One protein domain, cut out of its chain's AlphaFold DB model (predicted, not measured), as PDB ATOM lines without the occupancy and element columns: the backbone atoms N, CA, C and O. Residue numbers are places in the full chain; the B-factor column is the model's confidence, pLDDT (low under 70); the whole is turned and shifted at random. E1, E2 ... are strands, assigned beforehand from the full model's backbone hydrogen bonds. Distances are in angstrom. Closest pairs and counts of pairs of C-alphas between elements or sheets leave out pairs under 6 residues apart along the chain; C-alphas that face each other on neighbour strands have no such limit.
ATOM      1  N   LEU A   2     -36.851  20.339  34.232       83.31
ATOM      2  CA  LEU A   2     -38.070  19.718  34.740       83.31
ATOM      3  C   LEU A   2     -38.657  20.602  35.844       83.31
ATOM      4  O   LEU A   2     -37.925  21.073  36.712       83.31
ATOM      5  N   GLN A   3     -39.967  20.794  35.827       85.38
ATOM      6  CA  GLN A   3     -40.730  21.522  36.832       85.38
ATOM      7  C   GLN A   3     -41.943  20.686  37.259       85.38
ATOM      8  O   GLN A   3     -42.579  20.052  36.417       85.38
ATOM      9  N   ILE A   4     -42.258  20.684  38.552       85.69
ATOM     10  CA  ILE A   4     -43.339  19.900  39.166       85.69
ATOM     11  C   ILE A   4     -44.304  20.862  39.862       85.69
ATOM     12  O   ILE A   4     -43.837  21.769  40.547       85.69
ATOM     13  N   PHE A   5     -45.615  20.675  39.706       86.31
ATOM     14  CA  PHE A   5     -46.664  21.547  40.253       86.31
ATOM     15  C   PHE A   5     -47.860  20.729  40.749       86.31
ATOM     16  O   PHE A   5     -48.153  19.677  40.173       86.31
ATOM     17  N   ASP A   6     -48.593  21.252  41.731       83.19
ATOM     18  CA  ASP A   6     -49.981  20.844  41.957       83.19
ATOM     19  C   ASP A   6     -50.925  21.633  41.022       83.19
ATOM     20  O   ASP A   6     -50.602  22.748  40.595       83.19
ATOM     21  N   PRO A   7     -52.078  21.068  40.612       81.06
ATOM     22  CA  PRO A   7     -53.043  21.797  39.798       81.06
ATOM     23  C   PRO A   7     -53.591  23.022  40.532       81.06
ATOM     24  O   PRO A   7     -54.104  22.907  41.641       81.06
ATOM     25  N   GLY A   8     -53.555  24.177  39.866       77.38
ATOM     26  CA  GLY A   8     -54.011  25.454  40.426       77.38
ATOM     27  C   GLY A   8     -52.890  26.289  41.047       77.38
ATOM     28  O   GLY A   8     -53.074  27.495  41.205       77.38
ATOM     29  N   ASP A   9     -51.723  25.696  41.300       70.94
ATOM     30  CA  ASP A   9     -50.571  26.421  41.825       70.94
ATOM     31  C   ASP A   9     -49.967  27.347  40.764       70.94
ATOM     32  O   ASP A   9     -49.743  26.971  39.608       70.94
ATOM     33  N   THR A  10     -49.622  28.564  41.182       67.88
ATOM     34  CA  THR A  10     -48.835  29.510  40.378       67.88
ATOM     35  C   THR A  10     -47.324  29.259  40.480       67.88
ATOM     36  O   THR A  10     -46.569  29.763  39.647       67.88
ATOM     37  N   TYR A  11     -46.875  28.434  41.439       66.88
ATOM     38  CA  TYR A  11     -45.466  28.118  41.707       66.88
ATOM     39  C   TYR A  11     -45.141  26.630  41.599       66.88
ATOM     40  O   TYR A  11     -45.980  25.767  41.830       66.88
ATOM     41  N   THR A  12     -43.880  26.322  41.283       73.81
ATOM     42  CA  THR A  12     -43.371  24.944  41.260       73.81
ATOM     43  C   THR A  12     -43.200  24.372  42.664       73.81
ATOM     44  O   THR A  12     -42.493  24.971  43.472       73.81
ATOM     45  N   LEU A  13     -43.688  23.151  42.892       72.56
ATOM     46  CA  LEU A  13     -43.325  22.305  44.036       72.56
ATOM     47  C   LEU A  13     -41.827  21.969  44.042       72.56
ATOM     48  O   LEU A  13     -41.187  21.939  45.089       72.56
ATOM     49  N   ALA A  14     -41.263  21.705  42.863       75.81
ATOM     50  CA  ALA A  14     -39.824  21.603  42.662       75.81
ATOM     51  C   ALA A  14     -39.455  21.863  41.203       75.81
ATOM     52  O   ALA A  14     -40.240  21.619  40.285       75.81
ATOM     53  N   ALA A  15     -38.225  22.316  40.990       76.25
ATOM     54  CA  ALA A  15     -37.633  22.458  39.675       76.25
ATOM     55  C   ALA A  15     -36.193  21.940  39.699       76.25
ATOM     56  O   ALA A  15     -35.500  22.049  40.709       76.25
ATOM     57  N   GLY A  16     -35.751  21.372  38.583       73.31
ATOM     58  CA  GLY A  16     -34.388  20.888  38.408       73.31
ATOM     59  C   GLY A  16     -33.960  21.001  36.953       73.31
ATOM     60  O   GLY A  16     -34.744  20.775  36.027       73.31
ATOM     61  N   CYS A  17     -32.709  21.375  36.726       69.88
ATOM     62  CA  CYS A  17     -32.113  21.395  35.403       69.88
ATOM     63  C   CYS A  17     -30.652  21.007  35.555       69.88
ATOM     64  O   CYS A  17     -29.863  21.839  35.982       69.88
ATOM     65  N   ASP A  18     -30.290  19.770  35.234       59.72
ATOM     66  CA  ASP A  18     -28.875  19.453  35.098       59.72
ATOM     67  C   ASP A  18     -28.637  18.307  34.113       59.72
ATOM     68  O   ASP A  18     -29.370  17.318  34.086       59.72
ATOM     69  N   VAL A  19     -27.580  18.474  33.326       55.31
ATOM     70  CA  VAL A  19     -26.947  17.472  32.467       55.31
ATOM     71  C   VAL A  19     -26.204  16.404  33.285       55.31
ATOM     72  O   VAL A  19     -25.964  15.318  32.769       55.31
ATOM     73  N   ASN A  20     -25.915  16.669  34.570       59.09
ATOM     74  CA  ASN A  20     -25.235  15.746  35.492       59.09
ATOM     75  C   ASN A  20     -26.171  14.963  36.436       59.09
ATOM     76  O   ASN A  20     -25.701  14.293  37.355       59.09
ATOM     77  N   GLY A  21     -27.494  15.025  36.241       57.19
ATOM     78  CA  GLY A  21     -28.432  14.150  36.957       57.19
ATOM     79  C   GLY A  21     -28.858  14.597  38.363       57.19
ATOM     80  O   GLY A  21     -29.414  13.784  39.101       57.19
ATOM     81  N   PHE A  22     -28.673  15.865  38.747       64.94
ATOM     82  CA  PHE A  22     -29.303  16.396  39.964       64.94
ATOM     83  C   PHE A  22     -30.824  16.518  39.773       64.94
ATOM     84  O   PHE A  22     -31.345  17.503  39.245       64.94
ATOM     85  N   LEU A  23     -31.540  15.471  40.186       65.19
ATOM     86  CA  LEU A  23     -32.998  15.437  40.208       65.19
ATOM     87  C   LEU A  23     -33.548  16.410  41.265       65.19
ATOM     88  O   LEU A  23     -32.925  16.585  42.319       65.19
ATOM     89  N   PRO A  24     -34.727  17.019  41.027       68.12
ATOM     90  CA  PRO A  24     -35.435  17.735  42.077       68.12
ATOM     91  C   PRO A  24     -35.647  16.800  43.276       68.12
ATOM     92  O   PRO A  24     -35.843  15.593  43.099       68.12
ATOM     93  N   PRO A  25     -35.590  17.327  44.505       68.44
ATOM     94  CA  PRO A  25     -35.692  16.489  45.683       68.44
ATOM     95  C   PRO A  25     -37.133  15.977  45.857       68.44
ATOM     96  O   PRO A  25     -38.041  16.395  45.139       68.44
ATOM     97  N   PHE A  26     -37.362  15.076  46.819       70.38
ATOM     98  CA  PHE A  26     -38.710  14.562  47.093       70.38
ATOM     99  C   PHE A  26     -39.709  15.702  47.335       70.38
ATOM    100  O   PHE A  26     -39.440  16.604  48.135       70.38
ATOM    101  N   VAL A  27     -40.856  15.619  46.654       71.62
ATOM    102  CA  VAL A  27     -41.981  16.557  46.750       71.62
ATOM    103  C   VAL A  27     -43.217  15.857  47.298       71.62
ATOM    104  O   VAL A  27     -43.459  14.683  47.009       71.62
ATOM    105  N   HIS A  28     -44.013  16.593  48.067       71.81
ATOM    106  CA  HIS A  28     -45.314  16.147  48.546       71.81
ATOM    107  C   HIS A  28     -46.403  16.952  47.847       71.81
ATOM    108  O   HIS A  28     -46.477  18.162  48.022       71.81
ATOM    109  N   SER A  29     -47.228  16.257  47.069       73.44
ATOM    110  CA  SER A  29     -48.451  16.813  46.498       73.44
ATOM    111  C   SER A  29     -49.576  16.735  47.520       73.44
ATOM    112  O   SER A  29     -49.755  15.708  48.190       73.44
ATOM    113  N   LEU A  30     -50.346  17.810  47.626       68.75
ATOM    114  CA  LEU A  30     -51.529  17.862  48.479       68.75
ATOM    115  C   LEU A  30     -52.800  17.508  47.711       68.75
ATOM    116  O   LEU A  30     -53.843  17.247  48.318       68.75
ATOM    117  N   THR A  31     -52.702  17.391  46.389       70.06
ATOM    118  CA  THR A  31     -53.814  17.010  45.523       70.06
ATOM    119  C   THR A  31     -53.681  15.566  45.046       70.06
ATOM    120  O   THR A  31     -52.668  14.888  45.226       70.06
ATOM    121  N   ASN A  32     -54.741  15.017  44.462       76.81
ATOM    122  CA  ASN A  32     -54.697  13.700  43.827       76.81
ATOM    123  C   ASN A  32     -54.055  13.726  42.426       76.81
ATOM    124  O   ASN A  32     -54.129  12.720  41.723       76.81
ATOM    125  N   GLN A  33     -53.451  14.845  42.021       83.00
ATOM    126  CA  GLN A  33     -52.858  15.059  40.707       83.00
ATOM    127  C   GLN A  33     -51.525  15.809  40.837       83.00
ATOM    128  O   GLN A  33     -51.351  16.656  41.700       83.00
ATOM    129  N   VAL A  34     -50.570  15.519  39.957       85.75
ATOM    130  CA  VAL A  34     -49.290  16.239  39.894       85.75
ATOM    131  C   VAL A  34     -48.994  16.541  38.437       85.75
ATOM    132  O   VAL A  34     -49.120  15.661  37.584       85.75
ATOM    133  N   ILE A  35     -48.604  17.778  38.145       86.62
ATOM    134  CA  ILE A  35     -48.293  18.247  36.796       86.62
ATOM    135  C   ILE A  35     -46.777  18.333  36.633       86.62
ATOM    136  O   ILE A  35     -46.090  18.987  37.415       86.62
ATOM    137  N   PHE A  36     -46.266  17.724  35.564       87.75
ATOM    138  CA  PHE A  36     -44.860  17.784  35.171       87.75
ATOM    139  C   PHE A  36     -44.716  18.621  33.903       87.75
ATOM    140  O   PHE A  36     -45.320  18.306  32.879       87.75
ATOM    141  N   LYS A  37     -43.897  19.674  33.950       86.19
ATOM    142  CA  LYS A  37     -43.509  20.456  32.769       86.19
ATOM    143  C   LYS A  37     -42.039  20.212  32.466       86.19
ATOM    144  O   LYS A  37     -41.178  20.445  33.312       86.19
ATOM    145  N   PHE A  38     -41.756  19.754  31.252       82.88
ATOM    146  CA  PHE A  38     -40.397  19.547  30.766       82.88
ATOM    147  C   PHE A  38     -40.087  20.539  29.646       82.88
ATOM    148  O   PHE A  38     -40.811  20.622  28.658       82.88
ATOM    149  N   LYS A  39     -38.998  21.289  29.813       78.56
ATOM    150  CA  LYS A  39     -38.446  22.209  28.820       78.56
ATOM    151  C   LYS A  39     -37.036  21.757  28.452       78.56
ATOM    152  O   LYS A  39     -36.224  21.525  29.347       78.56
ATOM    153  N   TYR A  40     -36.735  21.661  27.166       76.38
ATOM    154  CA  TYR A  40     -35.401  21.360  26.648       76.38
ATOM    155  C   TYR A  40     -35.030  22.391  25.581       76.38
ATOM    156  O   TYR A  40     -35.913  22.869  24.870       76.38
ATOM    157  N   ASP A  41     -33.746  22.727  25.485       73.25
ATOM    158  CA  ASP A  41     -33.233  23.631  24.457       73.25
ATOM    159  C   ASP A  41     -32.582  22.796  23.345       73.25
ATOM    160  O   ASP A  41     -31.823  21.862  23.617       73.25
ATOM    161  N   PHE A  42     -32.903  23.103  22.088       66.62
ATOM    162  CA  PHE A  42     -32.331  22.426  20.926       66.62
ATOM    163  C   PHE A  42     -31.020  23.116  20.531       66.62
ATOM    164  O   PHE A  42     -31.028  24.296  20.183       66.62
ATOM    165  N   LEU A  43     -29.894  22.396  20.576       64.62
ATOM    166  CA  LEU A  43     -28.637  22.896  20.015       64.62
ATOM    167  C   LEU A  43     -28.592  22.594  18.503       64.62
ATOM    168  O   LEU A  43     -28.944  21.481  18.112       64.62
ATOM    169  N   PRO A  44     -28.119  23.521  17.644       62.16
ATOM    170  CA  PRO A  44     -28.159  23.370  16.180       62.16
ATOM    171  C   PRO A  44     -27.311  22.223  15.602       62.16
ATOM    172  O   PRO A  44     -27.255  22.057  14.389       62.16
ATOM    173  N   THR A  45     -26.614  21.448  16.436       61.66
ATOM    174  CA  THR A  45     -25.599  20.465  16.027       61.66
ATOM    175  C   THR A  45     -26.168  19.138  15.517       61.66
ATOM    176  O   THR A  45     -25.395  18.255  15.158       61.66
ATOM    177  N   GLY A  46     -27.495  18.963  15.475       56.19
ATOM    178  CA  GLY A  46     -28.129  17.754  14.927       56.19
ATOM    179  C   GLY A  46     -27.920  16.480  15.759       56.19
ATOM    180  O   GLY A  46     -28.324  15.401  15.335       56.19
ATOM    181  N   LEU A  47     -27.320  16.587  16.948       60.28
ATOM    182  CA  LEU A  47     -27.182  15.478  17.890       60.28
ATOM    183  C   LEU A  47     -28.515  15.260  18.619       60.28
ATOM    184  O   LEU A  47     -28.911  16.053  19.472       60.28
ATOM    185  N   THR A  48     -29.223  14.179  18.294       57.88
ATOM    186  CA  THR A  48     -30.423  13.763  19.029       57.88
ATOM    187  C   THR A  48     -30.019  13.054  20.317       57.88
ATOM    188  O   THR A  48     -29.825  11.840  20.336       57.88
ATOM    189  N   ASN A  49     -29.902  13.798  21.412       63.19
ATOM    190  CA  ASN A  49     -29.759  13.196  22.733       63.19
ATOM    191  C   ASN A  49     -31.149  12.800  23.252       63.19
ATOM    192  O   ASN A  49     -32.018  13.653  23.428       63.19
ATOM    193  N   SER A  50     -31.381  11.509  23.494       68.12
ATOM    194  CA  SER A  50     -32.596  11.051  24.175       68.12
ATOM    195  C   SER A  50     -32.498  11.351  25.670       68.12
ATOM    196  O   SER A  50     -31.526  10.973  26.319       68.12
ATOM    197  N   VAL A  51     -33.517  12.006  26.228       69.88
ATOM    198  CA  VAL A  51     -33.640  12.232  27.674       69.88
ATOM    199  C   VAL A  51     -34.695  11.277  28.224       69.88
ATOM    200  O   VAL A  51     -35.854  11.338  27.818       69.88
ATOM    201  N   ALA A  52     -34.302  10.409  29.156       74.44
ATOM    202  CA  ALA A  52     -35.217   9.555  29.906       74.44
ATOM    203  C   ALA A  52     -35.385  10.104  31.327       74.44
ATOM    204  O   ALA A  52     -34.402  10.358  32.020       74.44
ATOM    205  N   ILE A  53     -36.632  10.273  31.767       74.81
ATOM    206  CA  ILE A  53     -36.960  10.693  33.133       74.81
ATOM    207  C   ILE A  53     -37.872   9.633  33.736       74.81
ATOM    208  O   ILE A  53     -38.955   9.371  33.215       74.81
ATOM    209  N   GLN A  54     -37.434   9.027  34.836       79.75
ATOM    210  CA  GLN A  54     -38.239   8.076  35.588       79.75
ATOM    211  C   GLN A  54     -38.781   8.743  36.848       79.75
ATOM    212  O   GLN A  54     -38.029   9.291  37.651       79.75
ATOM    213  N   PHE A  55     -40.091   8.647  37.039       79.75
ATOM    214  CA  PHE A  55     -40.760   9.117  38.243       79.75
ATOM    215  C   PHE A  55     -41.172   7.929  39.106       79.75
ATOM    216  O   PHE A  55     -41.655   6.915  38.599       79.75
ATOM    217  N   ARG A  56     -41.015   8.068  40.423       82.94
ATOM    218  CA  ARG A  56     -41.597   7.151  41.402       82.94
ATOM    219  C   ARG A  56     -42.579   7.929  42.260       82.94
ATOM    220  O   ARG A  56     -42.211   8.934  42.859       82.94
ATOM    221  N   PHE A  57     -43.801   7.423  42.343       79.94
ATOM    222  CA  PHE A  57     -44.854   7.985  43.175       79.94
ATOM    223  C   PHE A  57     -45.229   6.998  44.266       79.94
ATOM    224  O   PHE A  57     -45.204   5.787  44.051       79.94
ATOM    225  N   ASN A  58     -45.613   7.532  45.417       77.50
ATOM    226  CA  ASN A  58     -46.334   6.780  46.427       77.50
ATOM    227  C   ASN A  58     -47.603   7.560  46.770       77.50
ATOM    228  O   ASN A  58     -47.543   8.779  46.940       77.50
ATOM    229  N   SER A  59     -48.746   6.884  46.829       71.50
ATOM    230  CA  SER A  59     -50.024   7.512  47.149       71.50
ATOM    231  C   SER A  59     -50.465   7.117  48.555       71.50
ATOM    232  O   SER A  59     -50.543   5.948  48.916       71.50
ATOM    233  N   THR A  60     -50.775   8.120  49.366       68.06
ATOM    234  CA  THR A  60     -51.424   7.948  50.668       68.06
ATOM    235  C   THR A  60     -52.886   8.363  50.581       68.06
ATOM    236  O   THR A  60     -53.237   9.271  49.821       68.06
TER     237      THR A  60
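This is residues 2 to 60 of the 209 residues of the protein "CUB domain-containing protein" of Pomacea canaliculata (UniProt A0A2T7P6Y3). Little regular structure is here: a small sheet of three short strands, with a long loop after E3 that sticks out at residues 41 to 50 and folds back toward residue 60. The printed part has 59 residues with no named helix and strands E1, E2, E3, in the antiparallel order E2, E1, E3. The class is all strand, with 11 residues in named elements; the whole is loose, radius of gyration of the C-alphas 13.6 A, spanning 44 by 22 by 15 A.

Look first at inner strand E1, residues 2 to 5. Edge strand E3, residues 35 to 38, is its antiparallel neighbour at 161 degrees; find N 3 and O 37, 2.8 A apart. Edge strand E2, residues 14 to 16, forms a hairpin with E1, antiparallel at 176 degrees; N 2 and O 16 are 2.8 A apart. E2 and E3 are apart.

Find C-alpha 2 at (-38.070, 19.718, 34.740); E1 runs 10.4 A. E2 spans 6.9 A. E3 runs 10.0 A to C-alpha 38 at (-40.397, 19.547, 30.766).

The printed part has no cut. The E2 to E3 link is long, 18 residues. Look for pLDDT under 70 in 23 residues, among them 17 to 25 and 42 to 51.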